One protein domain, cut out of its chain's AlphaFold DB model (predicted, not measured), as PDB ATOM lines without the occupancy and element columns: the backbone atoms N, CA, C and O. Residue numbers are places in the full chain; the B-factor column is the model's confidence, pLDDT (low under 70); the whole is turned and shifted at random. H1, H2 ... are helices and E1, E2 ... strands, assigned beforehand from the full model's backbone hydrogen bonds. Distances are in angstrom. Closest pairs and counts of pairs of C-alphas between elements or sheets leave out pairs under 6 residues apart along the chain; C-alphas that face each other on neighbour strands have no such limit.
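Overview. This is residues 710 to 827 of the 871 residues of the protein "Ubiquitin-activating enzyme" of Trypanosoma theileri (UniProt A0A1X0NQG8). A strongly twisted six-stranded sheet curls round one helix, H1, and a long helical arm, H3, leads away from edge strand E6, its residues 820 to 827 sticking out. The little helix H2 only grazes the sheet. The printed part has 118 residues, in the order E1 H1 E2 E3 H2 E4 E5 E6 H3; the sheet is mixed, E3 E2 E4 E5 E1 E6, and the class is mixed, helices and strands. It is compact, with a radius of gyration of the C-alphas of 15.0 A, and spans 52 by 34 by 26 A.

Along the chain. E1 is residues 710 to 714, beginning at C-alpha 710 (180.491, 119.989, 199.326). H1 is 721 to 733, 15.1 A long; E2 738 to 742; E3 745 to 748; H2 761 to 764. E4 is 772 to 778, 18.7 A; E5 785 to 791, 19.3 A; E6 803 to 806. H3 is 808 to 827, 29.2 A, ending at C-alpha 827 (202.870, 119.851, 178.566).

Arrangement. E5 and E1 are parallel, with N 712 and O 788 2.8 A apart. The other neighbours are antiparallel: E1 and E6 (N 713 to O 804, 2.8 A), E2 and E4 (N 739 to O 777, 2.7 A), and the hairpins E2 and E3 (N 740 to O 748, 2.8 A) and E4 and E5 (N 776 to O 785, 2.8 A). H1 is on one face, making two layers, helix over sheet; its closest C-alphas to E2 are Ala 725 and Ala 738, 7.1 A. E1, H1, E2 and E3, H2, E4 are split strand-helix-strand units, their same-way strands not neighbours, with right-handed crossovers. H3 grazes the sheet with residues 808 to 815; Val 710 and Leu 808 are its closest C-alphas to E1, 5.6 A. O i to N i+4 pairs are within hydrogen-bond range in 6 of 9 for H1 and 15 of 16 for H3; H2 is too short for one.

Size, cuts and confidence. The farthest C-alphas, Glu 795 and Val 827, are 53.2 A apart. The printed part has no cut; the links E3 to H2 and E5 to E6 are long. Mean pLDDT of the printed part is 78.4, with 31 residues under 70, among them 794 to 802 and 822 to 827.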
ATOM      1  N   VAL A 710     181.539 120.873 198.801       92.00
ATOM      2  CA  VAL A 710     180.491 119.989 199.326       92.00
ATOM      3  C   VAL A 710     179.740 120.689 200.446       92.00
ATOM      4  O   VAL A 710     180.342 121.310 201.323       92.00
ATOM      5  N   ARG A 711     178.409 120.582 200.435       91.56
ATOM      6  CA  ARG A 711     177.569 120.981 201.570       91.56
ATOM      7  C   ARG A 711     177.248 119.764 202.414       91.56
ATOM      8  O   ARG A 711     176.744 118.773 201.891       91.56
ATOM      9  N   VAL A 712     177.510 119.854 203.707       92.94
ATOM     10  CA  VAL A 712     177.283 118.789 204.680       92.94
ATOM     11  C   VAL A 712     176.232 119.261 205.673       92.94
ATOM     12  O   VAL A 712     176.457 120.212 206.414       92.94
ATOM     13  N   ARG A 713     175.090 118.578 205.713       91.00
ATOM     14  CA  ARG A 713     174.051 118.789 206.728       91.00
ATOM     15  C   ARG A 713     174.195 117.759 207.839       91.00
ATOM     16  O   ARG A 713     174.160 116.556 207.560       91.00
ATOM     17  N   LEU A 714     174.374 118.234 209.071       91.06
ATOM     18  CA  LEU A 714     174.540 117.407 210.270       91.06
ATOM     19  C   LEU A 714     174.124 118.145 211.551       91.06
ATOM     20  O   LEU A 714     173.958 119.366 211.571       91.06
ATOM     21  N   ASP A 715     174.009 117.413 212.658       89.75
ATOM     22  CA  ASP A 715     173.804 118.018 213.975       89.75
ATOM     23  C   ASP A 715     175.127 118.574 214.533       89.75
ATOM     24  O   ASP A 715     175.879 117.886 215.231       89.75
ATOM     25  N   ALA A 716     175.407 119.841 214.222       89.38
ATOM     26  CA  ALA A 716     176.579 120.571 214.709       89.38
ATOM     27  C   ALA A 716     176.662 120.696 216.245       89.38
ATOM     28  O   ALA A 716     177.739 120.983 216.765       89.38
ATOM     29  N   VAL A 717     175.563 120.481 216.984       89.00
ATOM     30  CA  VAL A 717     175.566 120.541 218.457       89.00
ATOM     31  C   VAL A 717     176.201 119.288 219.049       89.00
ATOM     32  O   VAL A 717     176.953 119.380 220.014       89.00
ATOM     33  N   SER A 718     175.908 118.113 218.484       87.25
ATOM     34  CA  SER A 718     176.470 116.846 218.974       87.25
ATOM     35  C   SER A 718     177.715 116.375 218.224       87.25
ATOM     36  O   SER A 718     178.429 115.507 218.724       87.25
ATOM     37  N   THR A 719     178.008 116.958 217.061       90.38
ATOM     38  CA  THR A 719     179.217 116.652 216.288       90.38
ATOM     39  C   THR A 719     180.366 117.549 216.736       90.38
ATOM     40  O   THR A 719     180.305 118.769 216.604       90.38
ATOM     41  N   THR A 720     181.434 116.938 217.237       92.00
ATOM     42  CA  THR A 720     182.711 117.603 217.538       92.00
ATOM     43  C   THR A 720     183.622 117.658 216.314       92.00
ATOM     44  O   THR A 720     183.458 116.863 215.381       92.00
ATOM     45  N   LEU A 721     184.613 118.548 216.328       90.06
ATOM     46  CA  LEU A 721     185.594 118.697 215.251       90.06
ATOM     47  C   LEU A 721     186.351 117.390 214.948       90.06
ATOM     48  O   LEU A 721     186.471 117.001 213.790       90.06
ATOM     49  N   GLY A 722     186.760 116.646 215.979       86.75
ATOM     50  CA  GLY A 722     187.419 115.347 215.828       86.75
ATOM     51  C   GLY A 722     186.480 114.272 215.275       86.75
ATOM     52  O   GLY A 722     186.858 113.500 214.397       86.75
ATOM     53  N   THR A 723     185.214 114.247 215.715       89.38
ATOM     54  CA  THR A 723     184.223 113.326 215.126       89.38
ATOM     55  C   THR A 723     183.893 113.665 213.676       89.38
ATOM     56  O   THR A 723     183.623 112.748 212.903       89.38
ATOM     57  N   PHE A 724     183.940 114.946 213.304       92.69
ATOM     58  CA  PHE A 724     183.752 115.415 211.936       92.69
ATOM     59  C   PHE A 724     184.914 114.991 211.033       92.69
ATOM     60  O   PHE A 724     184.671 114.379 209.995       92.69
ATOM     61  N   ALA A 725     186.160 115.211 211.464       88.56
ATOM     62  CA  ALA A 725     187.341 114.722 210.754       88.56
ATOM     63  C   ALA A 725     187.277 113.196 210.550       88.56
ATOM     64  O   ALA A 725     187.427 112.695 209.439       88.56
ATOM     65  N   ALA A 726     186.939 112.460 211.612       85.81
ATOM     66  CA  ALA A 726     186.871 111.006 211.588       85.81
ATOM     67  C   ALA A 726     185.751 110.437 210.697       85.81
ATOM     68  O   ALA A 726     186.013 109.572 209.871       85.81
ATOM     69  N   HIS A 727     184.506 110.883 210.874       86.94
ATOM     70  CA  HIS A 727     183.340 110.216 210.274       86.94
ATOM     71  C   HIS A 727     182.797 110.920 209.030       86.94
ATOM     72  O   HIS A 727     181.995 110.334 208.301       86.94
ATOM     73  N   VAL A 728     183.161 112.183 208.797       90.31
ATOM     74  CA  VAL A 728     182.741 112.926 207.601       90.31
ATOM     75  C   VAL A 728     183.892 113.011 206.612       90.31
ATOM     76  O   VAL A 728     183.740 112.538 205.491       90.31
ATOM     77  N   LEU A 729     185.041 113.561 207.008       90.12
ATOM     78  CA  LEU A 729     186.158 113.733 206.076       90.12
ATOM     79  C   LEU A 729     186.768 112.378 205.694       90.12
ATOM     80  O   LEU A 729     186.754 112.012 204.522       90.12
ATOM     81  N   ARG A 730     187.187 111.571 206.671       85.00
ATOM     82  CA  ARG A 730     187.813 110.275 206.383       85.00
ATOM     83  C   ARG A 730     186.822 109.223 205.890       85.00
ATOM     84  O   ARG A 730     187.008 108.678 204.810       85.00
ATOM     85  N   ASP A 731     185.758 108.941 206.641       86.38
ATOM     86  CA  ASP A 731     184.875 107.815 206.293       86.38
ATOM     87  C   ASP A 731     183.946 108.104 205.095       86.38
ATOM     88  O   ASP A 731     183.559 107.173 204.388       86.38
ATOM     89  N   LYS A 732     183.547 109.370 204.866       85.62
ATOM     90  CA  LYS A 732     182.593 109.735 203.797       85.62
ATOM     91  C   LYS A 732     183.212 110.480 202.612       85.62
ATOM     92  O   LYS A 732     182.674 110.346 201.514       85.62
ATOM     93  N   LEU A 733     184.280 111.255 202.810       87.25
ATOM     94  CA  LEU A 733     184.998 111.959 201.735       87.25
ATOM     95  C   LEU A 733     186.356 111.323 201.400       87.25
ATOM     96  O   LEU A 733     187.017 111.795 200.488       87.25
ATOM     97  N   SER A 734     186.747 110.238 202.081       85.81
ATOM     98  CA  SER A 734     188.024 109.534 201.877       85.81
ATOM     99  C   SER A 734     189.274 110.390 202.128       85.81
ATOM    100  O   SER A 734     190.332 110.084 201.593       85.81
ATOM    101  N   MET A 735     189.168 111.442 202.943       83.50
ATOM    102  CA  MET A 735     190.272 112.340 203.310       83.50
ATOM    103  C   MET A 735     190.946 111.831 204.588       83.50
ATOM    104  O   MET A 735     190.424 112.042 205.690       83.50
ATOM    105  N   SER A 736     192.029 111.061 204.450       73.19
ATOM    106  CA  SER A 736     192.631 110.332 205.573       73.19
ATOM    107  C   SER A 736     193.683 111.120 206.358       73.19
ATOM    108  O   SER A 736     193.930 110.767 207.508       73.19
ATOM    109  N   GLY A 737     194.210 112.215 205.796       72.12
ATOM    110  CA  GLY A 737     195.221 113.097 206.387       72.12
ATOM    111  C   GLY A 737     194.794 114.567 206.358       72.12
ATOM    112  O   GLY A 737     195.555 115.427 205.911       72.12
ATOM    113  N   ALA A 738     193.558 114.844 206.778       81.25
ATOM    114  CA  ALA A 738     192.912 116.135 206.566       81.25
ATOM    115  C   ALA A 738     193.321 117.200 207.602       81.25
ATOM    116  O   ALA A 738     193.145 117.021 208.810       81.25
ATOM    117  N   SER A 739     193.758 118.356 207.110       81.69
ATOM    118  CA  SER A 739     193.936 119.605 207.853       81.69
ATOM    119  C   SER A 739     192.738 120.528 207.617       81.69
ATOM    120  O   SER A 739     192.361 120.800 206.475       81.69
ATOM    121  N   ILE A 740     192.114 121.008 208.697       87.12
ATOM    122  CA  ILE A 740     190.874 121.798 208.658       87.12
ATOM    123  C   ILE A 740     191.173 123.261 208.966       87.12
ATOM    124  O   ILE A 740     191.663 123.591 210.048       87.12
ATOM    125  N   PHE A 741     190.763 124.147 208.064       78.88
ATOM    126  CA  PHE A 741     190.925 125.592 208.177       78.88
ATOM    127  C   PHE A 741     189.562 126.294 208.192       78.88
ATOM    128  O   PHE A 741     188.641 125.908 207.474       78.88
ATOM    129  N   SER A 742     189.439 127.369 208.970       80.44
ATOM    130  CA  SER A 742     188.313 128.312 208.901       80.44
ATOM    131  C   SER A 742     188.855 129.710 208.644       80.44
ATOM    132  O   SER A 742     189.368 130.372 209.553       80.44
ATOM    133  N   GLY A 743     188.744 130.157 207.392       65.69
ATOM    134  CA  GLY A 743     189.473 131.327 206.915       65.69
ATOM    135  C   GLY A 743     190.978 131.126 207.150       65.69
ATOM    136  O   GLY A 743     191.525 130.150 206.645       65.69
ATOM    137  N   PRO A 744     191.641 131.996 207.927       48.03
ATOM    138  CA  PRO A 744     193.079 131.902 208.185       48.03
ATOM    139  C   PRO A 744     193.489 131.011 209.361       48.03
ATOM    140  O   PRO A 744     194.672 130.831 209.624       48.03
ATOM    141  N   ASN A 745     192.530 130.502 210.134       64.12
ATOM    142  CA  ASN A 745     192.838 129.763 211.355       64.12
ATOM    143  C   ASN A 745     192.862 128.260 211.078       64.12
ATOM    144  O   ASN A 745     191.886 127.721 210.548       64.12
ATOM    145  N   VAL A 746     193.929 127.587 211.517       71.38
ATOM    146  CA  VAL A 746     193.982 126.122 211.600       71.38
ATOM    147  C   VAL A 746     193.135 125.678 212.786       71.38
ATOM    148  O   VAL A 746     193.332 126.141 213.908       71.38
ATOM    149  N   LEU A 747     192.158 124.811 212.534       77.88
ATOM    150  CA  LEU A 747     191.255 124.295 213.560       77.88
ATOM    151  C   LEU A 747     191.614 122.869 213.985       77.88
ATOM    152  O   LEU A 747     191.384 122.509 215.138       77.88
ATOM    153  N   TYR A 748     192.138 122.059 213.062       79.94
ATOM    154  CA  TYR A 748     192.468 120.655 213.294       79.94
ATOM    155  C   TYR A 748     193.564 120.194 212.332       79.94
ATOM    156  O   TYR A 748     193.460 120.453 211.134       79.94
ATOM    157  N   GLU A 749     194.549 119.471 212.851       75.25
ATOM    158  CA  GLU A 749     195.582 118.750 212.104       75.25
ATOM    159  C   GLU A 749     195.904 117.460 212.881       75.25
ATOM    160  O   GLU A 749     195.700 117.389 214.094       75.25
ATOM    161  N   GLU A 750     196.322 116.383 212.222       63.81
ATOM    162  CA  GLU A 750     196.590 115.127 212.932       63.81
ATOM    163  C   GLU A 750     197.954 115.194 213.645       63.81
ATOM    164  O   GLU A 750     198.992 115.339 213.007       63.81
ATOM    165  N   GLY A 751     197.960 115.110 214.981       59.00
ATOM    166  CA  GLY A 751     199.168 115.209 215.815       59.00
ATOM    167  C   GLY A 751     199.518 116.619 216.324       59.00
ATOM    168  O   GLY A 751     200.318 116.739 217.253       59.00
ATOM    169  N   GLU A 752     198.879 117.672 215.804       51.81
ATOM    170  CA  GLU A 752     198.966 119.058 216.295       51.81
ATOM    171  C   GLU A 752     197.546 119.642 216.495       51.81
ATOM    172  O   GLU A 752     196.603 119.248 215.831       51.81
ATOM    173  N   TYR A 753     197.326 120.566 217.440       58.88
ATOM    174  CA  TYR A 753     195.996 121.178 217.697       58.88
ATOM    175  C   TYR A 753     194.857 120.231 218.156       58.88
ATOM    176  O   TYR A 753     193.694 120.642 218.230       58.88
ATOM    177  N   GLU A 754     195.169 119.005 218.603       61.09
ATOM    178  CA  GLU A 754     194.195 118.030 219.142       61.09
ATOM    179  C   GLU A 754     193.330 118.562 220.300       61.09
ATOM    180  O   GLU A 754     192.246 118.033 220.560       61.09
ATOM    181  N   SER A 755     193.754 119.629 220.986       66.44
ATOM    182  CA  SER A 755     192.981 120.265 222.060       66.44
ATOM    183  C   SER A 755     191.598 120.756 221.619       66.44
ATOM    184  O   SER A 755     190.710 120.878 222.457       66.44
ATOM    185  N   LEU A 756     191.407 121.036 220.323       74.25
ATOM    186  CA  LEU A 756     190.126 121.470 219.754       74.25
ATOM    187  C   LEU A 756     189.289 120.308 219.196       74.25
ATOM    188  O   LEU A 756     188.152 120.517 218.777       74.25
ATOM    189  N   SER A 757     189.801 119.074 219.218       80.50
ATOM    190  CA  SER A 757     189.097 117.901 218.677       80.50
ATOM    191  C   SER A 757     187.756 117.637 219.374       80.50
ATOM    192  O   SER A 757     186.810 117.179 218.737       80.50
ATOM    193  N   THR A 758     187.639 117.973 220.660       85.75
ATOM    194  CA  THR A 758     186.401 117.821 221.435       85.75
ATOM    195  C   THR A 758     185.431 118.989 221.280       85.75
ATOM    196  O   THR A 758     184.322 118.915 221.804       85.75
ATOM    197  N   THR A 759     185.825 120.067 220.595       89.19
ATOM    198  CA  THR A 759     184.995 121.264 220.425       89.19
ATOM    199  C   THR A 759     183.794 120.943 219.531       89.19
ATOM    200  O   THR A 759     183.987 120.479 218.401       89.19
ATOM    201  N   PRO A 760     182.552 121.160 219.998       91.31
ATOM    202  CA  PRO A 760     181.357 121.043 219.167       91.31
ATOM    203  C   PRO A 760     181.407 122.007 217.979       91.31
ATOM    204  O   PRO A 760     181.749 123.179 218.140       91.31
ATOM    205  N   LEU A 761     181.007 121.554 216.790       89.81
ATOM    206  CA  LEU A 761     181.026 122.395 215.588       89.81
ATOM    207  C   LEU A 761     180.140 123.639 215.733       89.81
ATOM    208  O   LEU A 761     180.465 124.678 215.167       89.81
ATOM    209  N   ILE A 762     179.060 123.561 216.520       90.19
ATOM    210  CA  ILE A 762     178.163 124.694 216.781       90.19
ATOM    211  C   ILE A 762     178.884 125.883 217.436       90.19
ATOM    212  O   ILE A 762     178.499 127.022 217.194       90.19
ATOM    213  N   GLU A 763     179.942 125.644 218.220       87.56
ATOM    214  CA  GLU A 763     180.720 126.709 218.871       87.56
ATOM    215  C   GLU A 763     181.603 127.477 217.879       87.56
ATOM    216  O   GLU A 763     181.990 128.614 218.140       87.56
ATOM    217  N   LEU A 764     181.886 126.873 216.722       85.69
ATOM    218  CA  LEU A 764     182.616 127.495 215.619       85.69
ATOM    219  C   LEU A 764     181.678 128.268 214.674       85.69
ATOM    220  O   LEU A 764     182.140 129.041 213.836       85.69
ATOM    221  N   MET A 765     180.359 128.082 214.800       86.50
ATOM    222  CA  MET A 765     179.363 128.793 213.997       86.50
ATOM    223  C   MET A 765     179.083 130.184 214.577       86.50
ATOM    224  O   MET A 765     179.111 130.412 215.784       86.50
ATOM    225  N   THR A 766     178.748 131.139 213.707       75.12
ATOM    226  CA  THR A 766     178.276 132.462 214.155       75.12
ATOM    227  C   THR A 766     176.953 132.348 214.928       75.12
ATOM    228  O   THR A 766     176.158 131.445 214.665       75.12
ATOM    229  N   ALA A 767     176.678 133.287 215.845       66.06
ATOM    230  CA  ALA A 767     175.478 133.287 216.702       66.06
ATOM    231  C   ALA A 767     174.141 133.172 215.933       66.06
ATOM    232  O   ALA A 767     173.158 132.670 216.475       66.06
ATOM    233  N   ASP A 768     174.126 133.567 214.658       69.88
ATOM    234  CA  ASP A 768     172.976 133.472 213.752       69.88
ATOM    235  C   ASP A 768     172.780 132.063 213.142       69.88
ATOM    236  O   ASP A 768     171.959 131.899 212.239       69.88
ATOM    237  N   ARG A 769     173.553 131.049 213.570       68.62
ATOM    238  CA  ARG A 769     173.586 129.677 213.011       68.62
ATOM    239  C   ARG A 769     173.817 129.626 211.492       68.62
ATOM    240  O   ARG A 769     173.350 128.708 210.815       68.62
ATOM    241  N   LYS A 770     174.536 130.605 210.929       79.44
ATOM    242  CA  LYS A 770     174.919 130.580 209.506       79.44
ATOM    243  C   LYS A 770     175.832 129.384 209.215       79.44
ATOM    244  O   LYS A 770     176.583 129.002 210.112       79.44
ATOM    245  N   PRO A 771     175.805 128.839 207.982       86.94
ATOM    246  CA  PRO A 771     176.654 127.715 207.606       86.94
ATOM    247  C   PRO A 771     178.128 127.998 207.910       86.94
ATOM    248  O   PRO A 771     178.615 129.099 207.647       86.94
ATOM    249  N   LEU A 772     178.817 127.008 208.472       89.38
ATOM    250  CA  LEU A 772     180.242 127.075 208.771       89.38
ATOM    251  C   LEU A 772     181.021 126.683 207.522       89.38
ATOM    252  O   LEU A 772     180.869 125.573 207.020       89.38
ATOM    253  N   GLU A 773     181.838 127.593 207.017       89.12
ATOM    254  CA  GLU A 773     182.655 127.358 205.834       89.12
ATOM    255  C   GLU A 773     184.066 126.943 206.246       89.12
ATOM    256  O   GLU A 773     184.760 127.683 206.944       89.12
ATOM    257  N   LEU A 774     184.471 125.751 205.814       90.12
ATOM    258  CA  LEU A 774     185.769 125.157 206.098       90.12
ATOM    259  C   LEU A 774     186.532 124.930 204.794       90.12
ATOM    260  O   LEU A 774     185.940 124.553 203.779       90.12
ATOM    261  N   VAL A 775     187.845 125.122 204.831       86.56
ATOM    262  CA  VAL A 775     188.763 124.671 203.781       86.56
ATOM    263  C   VAL A 775     189.502 123.454 204.315       86.56
ATOM    264  O   VAL A 775     189.957 123.470 205.454       86.56
ATOM    265  N   ILE A 776     189.561 122.393 203.520       88.25
ATOM    266  CA  ILE A 776     190.180 121.122 203.877       88.25
ATOM    267  C   ILE A 776     191.342 120.883 202.920       88.25
ATOM    268  O   ILE A 776     191.132 120.828 201.706       88.25
ATOM    269  N   ASP A 777     192.542 120.760 203.471       81.06
ATOM    270  CA  ASP A 777     193.730 120.286 202.759       81.06
ATOM    271  C   ASP A 777     193.985 118.845 203.199       81.06
ATOM    272  O   ASP A 777     193.896 118.558 204.390       81.06
ATOM    273  N   ASP A 778     194.236 117.924 202.279       81.12
ATOM    274  CA  ASP A 778     194.365 116.502 202.599       81.12
ATOM    275  C   ASP A 778     195.508 115.886 201.800       81.12
ATOM    276  O   ASP A 778     195.641 116.133 200.606       81.12
ATOM    277  N   LEU A 779     196.328 115.067 202.458       66.38
ATOM    278  CA  LEU A 779     197.522 114.483 201.843       66.38
ATOM    279  C   LEU A 779     197.216 113.569 200.647       66.38
ATOM    280  O   LEU A 779     198.068 113.428 199.768       66.38
ATOM    281  N   ASP A 780     196.031 112.954 200.608       65.81
ATOM    282  CA  ASP A 780     195.635 112.038 199.537       65.81
ATOM    283  C   ASP A 780     194.981 112.764 198.350       65.81
ATOM    284  O   ASP A 780     194.790 112.167 197.286       65.81
ATOM    285  N   HIS A 781     194.662 114.053 198.501       67.75
ATOM    286  CA  HIS A 781     194.020 114.868 197.476       67.75
ATOM    287  C   HIS A 781     195.002 115.937 196.971       67.75
ATOM    288  O   HIS A 781     195.567 116.709 197.734       67.75
ATOM    289  N   GLU A 782     195.195 116.050 195.649       66.81
ATOM    290  CA  GLU A 782     196.118 117.047 195.059       66.81
ATOM    291  C   GLU A 782     195.606 118.507 195.209       66.81
ATOM    292  O   GLU A 782     196.192 119.454 194.674       66.81
ATOM    293  N   VAL A 783     194.448 118.690 195.846       75.44
ATOM    294  CA  VAL A 783     193.565 119.829 195.663       75.44
ATOM    295  C   VAL A 783     192.827 120.167 196.967       75.44
ATOM    296  O   VAL A 783     192.136 119.314 197.497       75.44
ATOM    297  N   GLU A 784     192.852 121.427 197.427       82.19
ATOM    298  CA  GLU A 784     192.077 121.852 198.615       82.19
ATOM    299  C   GLU A 784     190.556 121.885 198.354       82.19
ATOM    300  O   GLU A 784     190.096 122.510 197.385       82.19
ATOM    301  N   TRP A 785     189.762 121.320 199.263       88.44
ATOM    302  CA  TRP A 785     188.297 121.289 199.201       88.44
ATOM    303  C   TRP A 785     187.654 122.360 200.079       88.44
ATOM    304  O   TRP A 785     188.175 122.744 201.119       88.44
ATOM    305  N   ARG A 786     186.465 122.818 199.687       89.31
ATOM    306  CA  ARG A 786     185.597 123.665 200.508       89.31
ATOM    307  C   ARG A 786     184.448 122.828 201.055       89.31
ATOM    308  O   ARG A 786     183.654 122.276 200.294       89.31
ATOM    309  N   VAL A 787     184.313 122.769 202.372       93.12
ATOM    310  CA  VAL A 787     183.231 122.044 203.042       93.12
ATOM    311  C   VAL A 787     182.364 123.028 203.813       93.12
ATOM    312  O   VAL A 787     182.814 123.687 204.744       93.12
ATOM    313  N   ILE A 788     181.101 123.142 203.410       91.94
ATOM    314  CA  ILE A 788     180.120 124.031 204.037       91.94
ATOM    315  C   ILE A 788     179.234 123.190 204.951       91.94
ATOM    316  O   ILE A 788     178.451 122.371 204.471       91.94
ATOM    317  N   VAL A 789     179.338 123.395 206.260       92.81
ATOM    318  CA  VAL A 789     178.565 122.669 207.268       92.81
ATOM    319  C   VAL A 789     177.298 123.448 207.626       92.81
ATOM    320  O   VAL A 789     177.352 124.578 208.111       92.81
ATOM    321  N   GLU A 790     176.142 122.831 207.410       91.62
ATOM    322  CA  GLU A 790     174.817 123.345 207.759       91.62
ATOM    323  C   GLU A 790     174.268 122.556 208.960       91.62
ATOM    324  O   GLU A 790     174.217 121.324 208.942       91.62
ATOM    325  N   HIS A 791     173.853 123.262 210.013       89.00
ATOM    326  CA  HIS A 791     173.257 122.623 211.186       89.00
ATOM    327  C   HIS A 791     171.813 122.182 210.898       89.00
ATOM    328  O   HIS A 791     171.007 122.995 210.447       89.00
ATOM    329  N   CYS A 792     171.479 120.926 211.210       84.56
ATOM    330  CA  CYS A 792     170.103 120.426 211.263       84.56
ATOM    331  C   CYS A 792     169.775 119.837 212.642       84.56
ATOM    332  O   CYS A 792     170.620 119.207 213.285       84.56
ATOM    333  N   GLU A 793     168.539 120.041 213.103       73.12
ATOM    334  CA  GLU A 793     168.068 119.493 214.375       73.12
ATOM    335  C   GLU A 793     167.682 118.011 214.204       73.12
ATOM    336  O   GLU A 793     167.187 117.590 213.158       73.12
ATOM    337  N   LYS A 794     167.918 117.188 215.236       62.28
ATOM    338  CA  LYS A 794     167.737 115.720 215.185       62.28
ATOM    339  C   LYS A 794     166.329 115.256 214.786       62.28
ATOM    340  O   LYS A 794     166.183 114.125 214.338       62.28
ATOM    341  N   GLU A 795     165.307 116.095 214.953       55.03
ATOM    342  CA  GLU A 795     163.912 115.773 214.617       55.03
ATOM    343  C   GLU A 795     163.607 115.867 213.109       55.03
ATOM    344  O   GLU A 795     162.613 115.307 212.655       55.03
ATOM    345  N   GLU A 796     164.478 116.510 212.322       54.66
ATOM    346  CA  GLU A 796     164.344 116.663 210.863       54.66
ATOM    347  C   GLU A 796     165.100 115.581 210.065       54.66
ATOM    348  O   GLU A 796     165.114 115.599 208.833       54.66
ATOM    349  N   GLN A 797     165.754 114.635 210.749       54.66
ATOM    350  CA  GLN A 797     166.589 113.611 210.119       54.66
ATOM    351  C   GLN A 797     165.761 112.382 209.717       54.66
ATOM    352  O   GLN A 797     165.257 111.641 210.562       54.66
ATOM    353  N   ASP A 798     165.645 112.154 208.408       47.88
ATOM    354  CA  ASP A 798     164.953 110.996 207.845       47.88
ATOM    355  C   ASP A 798     165.760 109.697 208.059       47.88
ATOM    356  O   ASP A 798     166.993 109.684 208.106       47.88
ATOM    357  N   GLN A 799     165.029 108.596 208.220       48.09
ATOM    358  CA  GLN A 799     165.456 107.246 208.616       48.09
ATOM    359  C   GLN A 799     166.933 106.870 208.324       48.09
ATOM    360  O   GLN A 799     167.275 106.370 207.256       48.09
ATOM    361  N   GLY A 800     167.793 106.991 209.344       51.00
ATOM    362  CA  GLY A 800     169.030 106.205 209.469       51.00
ATOM    363  C   GLY A 800     170.328 106.803 208.914       51.00
ATOM    364  O   GLY A 800     171.359 106.145 209.040       51.00
ATOM    365  N   ASN A 801     170.335 108.023 208.360       50.84
ATOM    366  CA  ASN A 801     171.572 108.668 207.895       50.84
ATOM    367  C   ASN A 801     171.825 110.000 208.626       50.84
ATOM    368  O   ASN A 801     171.210 111.015 208.330       50.84
ATOM    369  N   ILE A 802     172.764 109.985 209.580       66.19
ATOM    370  CA  ILE A 802     173.076 111.093 210.514       66.19
ATOM    371  C   ILE A 802     173.714 112.314 209.809       66.19
ATOM    372  O   ILE A 802     173.749 113.411 210.362       66.19
ATOM    373  N   VAL A 803     174.219 112.139 208.580       80.44
ATOM    374  CA  VAL A 803     174.912 113.181 207.804       80.44
ATOM    375  C   VAL A 803     174.517 113.075 206.333       80.44
ATOM    376  O   VAL A 803     174.779 112.038 205.713       80.44
ATOM    377  N   THR A 804     173.953 114.144 205.768       83.88
ATOM    378  CA  THR A 804     173.615 114.254 204.337       83.88
ATOM    379  C   THR A 804     174.605 115.164 203.616       83.88
ATOM    380  O   THR A 804     174.961 116.212 204.153       83.88
ATOM    381  N   MET A 805     175.026 114.791 202.405       88.69
ATOM    382  CA  MET A 805     175.985 115.561 201.606       88.69
ATOM    383  C   MET A 805     175.392 115.929 200.249       88.69
ATOM    384  O   MET A 805     174.797 115.090 199.577       88.69
ATOM    385  N   GLU A 806     175.588 117.174 199.832       89.00
ATOM    386  CA  GLU A 806     175.168 117.687 198.532       89.00
ATOM    387  C   GLU A 806     176.375 118.227 197.762       89.00
ATOM    388  O   GLU A 806     177.237 118.907 198.319       89.00
ATOM    389  N   GLY A 807     176.419 117.949 196.457       86.25
ATOM    390  CA  GLY A 807     177.460 118.463 195.563       86.25
ATOM    391  C   GLY A 807     178.714 117.594 195.432       86.25
ATOM    392  O   GLY A 807     179.592 117.975 194.667       86.25
ATOM    393  N   LEU A 808     178.776 116.426 196.083       87.62
ATOM    394  CA  LEU A 808     179.948 115.536 196.055       87.62
ATOM    395  C   LEU A 808     180.379 115.142 194.633       87.62
ATOM    396  O   LEU A 808     181.535 115.343 194.280       87.62
ATOM    397  N   ASP A 809     179.456 114.685 193.781       86.19
ATOM    398  CA  ASP A 809     179.792 114.293 192.400       86.19
ATOM    399  C   ASP A 809     180.365 115.460 191.583       86.19
ATOM    400  O   ASP A 809     181.292 115.286 190.794       86.19
ATOM    401  N   LYS A 810     179.835 116.674 191.788       85.25
ATOM    402  CA  LYS A 810     180.334 117.888 191.121       85.25
ATOM    403  C   LYS A 810     181.707 118.292 191.650       85.25
ATOM    404  O   LYS A 810     182.527 118.765 190.872       85.25
ATOM    405  N   ALA A 811     181.942 118.123 192.950       84.88
ATOM    406  CA  ALA A 811     183.225 118.402 193.578       84.88
ATOM    407  C   ALA A 811     184.311 117.444 193.060       84.88
ATOM    408  O   ALA A 811     185.342 117.921 192.595       84.88
ATOM    409  N   LEU A 812     184.033 116.136 193.007       86.44
ATOM    410  CA  LEU A 812     184.939 115.125 192.441       86.44
ATOM    411  C   LEU A 812     185.245 115.380 190.956       86.44
ATOM    412  O   LEU A 812     186.395 115.308 190.530       86.44
ATOM    413  N   GLN A 813     184.231 115.722 190.153       86.00
ATOM    414  CA  GLN A 813     184.434 116.072 188.739       86.00
ATOM    415  C   GLN A 813     185.300 117.325 188.572       86.00
ATOM    416  O   GLN A 813     186.165 117.372 187.695       86.00
ATOM    417  N   LEU A 814     185.072 118.344 189.404       81.31
ATOM    418  CA  LEU A 814     185.851 119.577 189.378       81.31
ATOM    419  C   LEU A 814     187.302 119.325 189.802       81.31
ATOM    420  O   LEU A 814     188.209 119.818 189.142       81.31
ATOM    421  N   GLU A 815     187.533 118.531 190.845       82.75
ATOM    422  CA  GLU A 815     188.872 118.115 191.262       82.75
ATOM    423  C   GLU A 815     189.627 117.415 190.126       82.75
ATOM    424  O   GLU A 815     190.721 117.847 189.759       82.75
ATOM    425  N   GLN A 816     189.021 116.399 189.504       84.50
ATOM    426  CA  GLN A 816     189.627 115.683 188.376       84.50
ATOM    427  C   GLN A 816     189.950 116.621 187.209       84.50
ATOM    428  O   GLN A 816     191.027 116.530 186.622       84.50
ATOM    429  N   THR A 817     189.040 117.549 186.900       82.00
ATOM    430  CA  THR A 817     189.240 118.547 185.840       82.00
ATOM    431  C   THR A 817     190.430 119.450 186.160       82.00
ATOM    432  O   THR A 817     191.299 119.634 185.313       82.00
ATOM    433  N   LEU A 818     190.524 119.956 187.391       74.75
ATOM    434  CA  LEU A 818     191.606 120.846 187.821       74.75
ATOM    435  C   LEU A 818     192.969 120.139 187.810       74.75
ATOM    436  O   LEU A 818     193.962 120.728 187.381       74.75
ATOM    437  N   ILE A 819     193.017 118.864 188.202       76.44
ATOM    438  CA  ILE A 819     194.226 118.031 188.117       76.44
ATOM    439  C   ILE A 819     194.640 117.822 186.653       76.44
ATOM    440  O   ILE A 819     195.814 117.979 186.305       76.44
ATOM    441  N   MET A 820     193.689 117.492 185.772       77.88
ATOM    442  CA  MET A 820     193.959 117.297 184.342       77.88
ATOM    443  C   MET A 820     194.434 118.584 183.661       77.88
ATOM    444  O   MET A 820     195.418 118.554 182.925       77.88
ATOM    445  N   GLU A 821     193.780 119.716 183.919       70.94
ATOM    446  CA  GLU A 821     194.158 121.022 183.367       70.94
ATOM    447  C   GLU A 821     195.540 121.469 183.852       70.94
ATOM    448  O   GLU A 821     196.339 121.966 183.055       70.94
ATOM    449  N   SER A 822     195.856 121.239 185.130       66.62
ATOM    450  CA  SER A 822     197.187 121.499 185.688       66.62
ATOM    451  C   SER A 822     198.268 120.678 184.969       66.62
ATOM    452  O   SER A 822     199.287 121.226 184.537       66.62
ATOM    453  N   LYS A 823     198.016 119.379 184.743       68.38
ATOM    454  CA  LYS A 823     198.926 118.477 184.014       68.38
ATOM    455  C   LYS A 823     199.058 118.868 182.534       68.38
ATOM    456  O   LYS A 823     200.166 118.872 182.005       68.38
ATOM    457  N   ALA A 824     197.973 119.274 181.873       61.78
ATOM    458  CA  ALA A 824     197.998 119.729 180.480       61.78
ATOM    459  C   ALA A 824     198.775 121.048 180.296       61.78
ATOM    460  O   ALA A 824     199.536 121.189 179.334       61.78
ATOM    461  N   ALA A 825     198.652 121.995 181.233       55.50
ATOM    462  CA  ALA A 825     199.411 123.246 181.210       55.50
ATOM    463  C   ALA A 825     200.935 123.016 181.297       55.50
ATOM    464  O   ALA A 825     201.715 123.755 180.688       55.50
ATOM    465  N   ALA A 826     201.369 121.962 181.996       50.34
ATOM    466  CA  ALA A 826     202.776 121.563 182.060       50.34
ATOM    467  C   ALA A 826     203.314 120.997 180.726       50.34
ATOM    468  O   ALA A 826     204.505 121.111 180.455       50.34
ATOM    469  N   VAL A 827     202.459 120.436 179.861       46.41
ATOM    470  CA  VAL A 827     202.870 119.851 178.566       46.41
ATOM    471  C   VAL A 827     203.006 120.912 177.466       46.41
ATOM    472  O   VAL A 827     203.960 120.883 176.691       46.41
TER     473      VAL A 827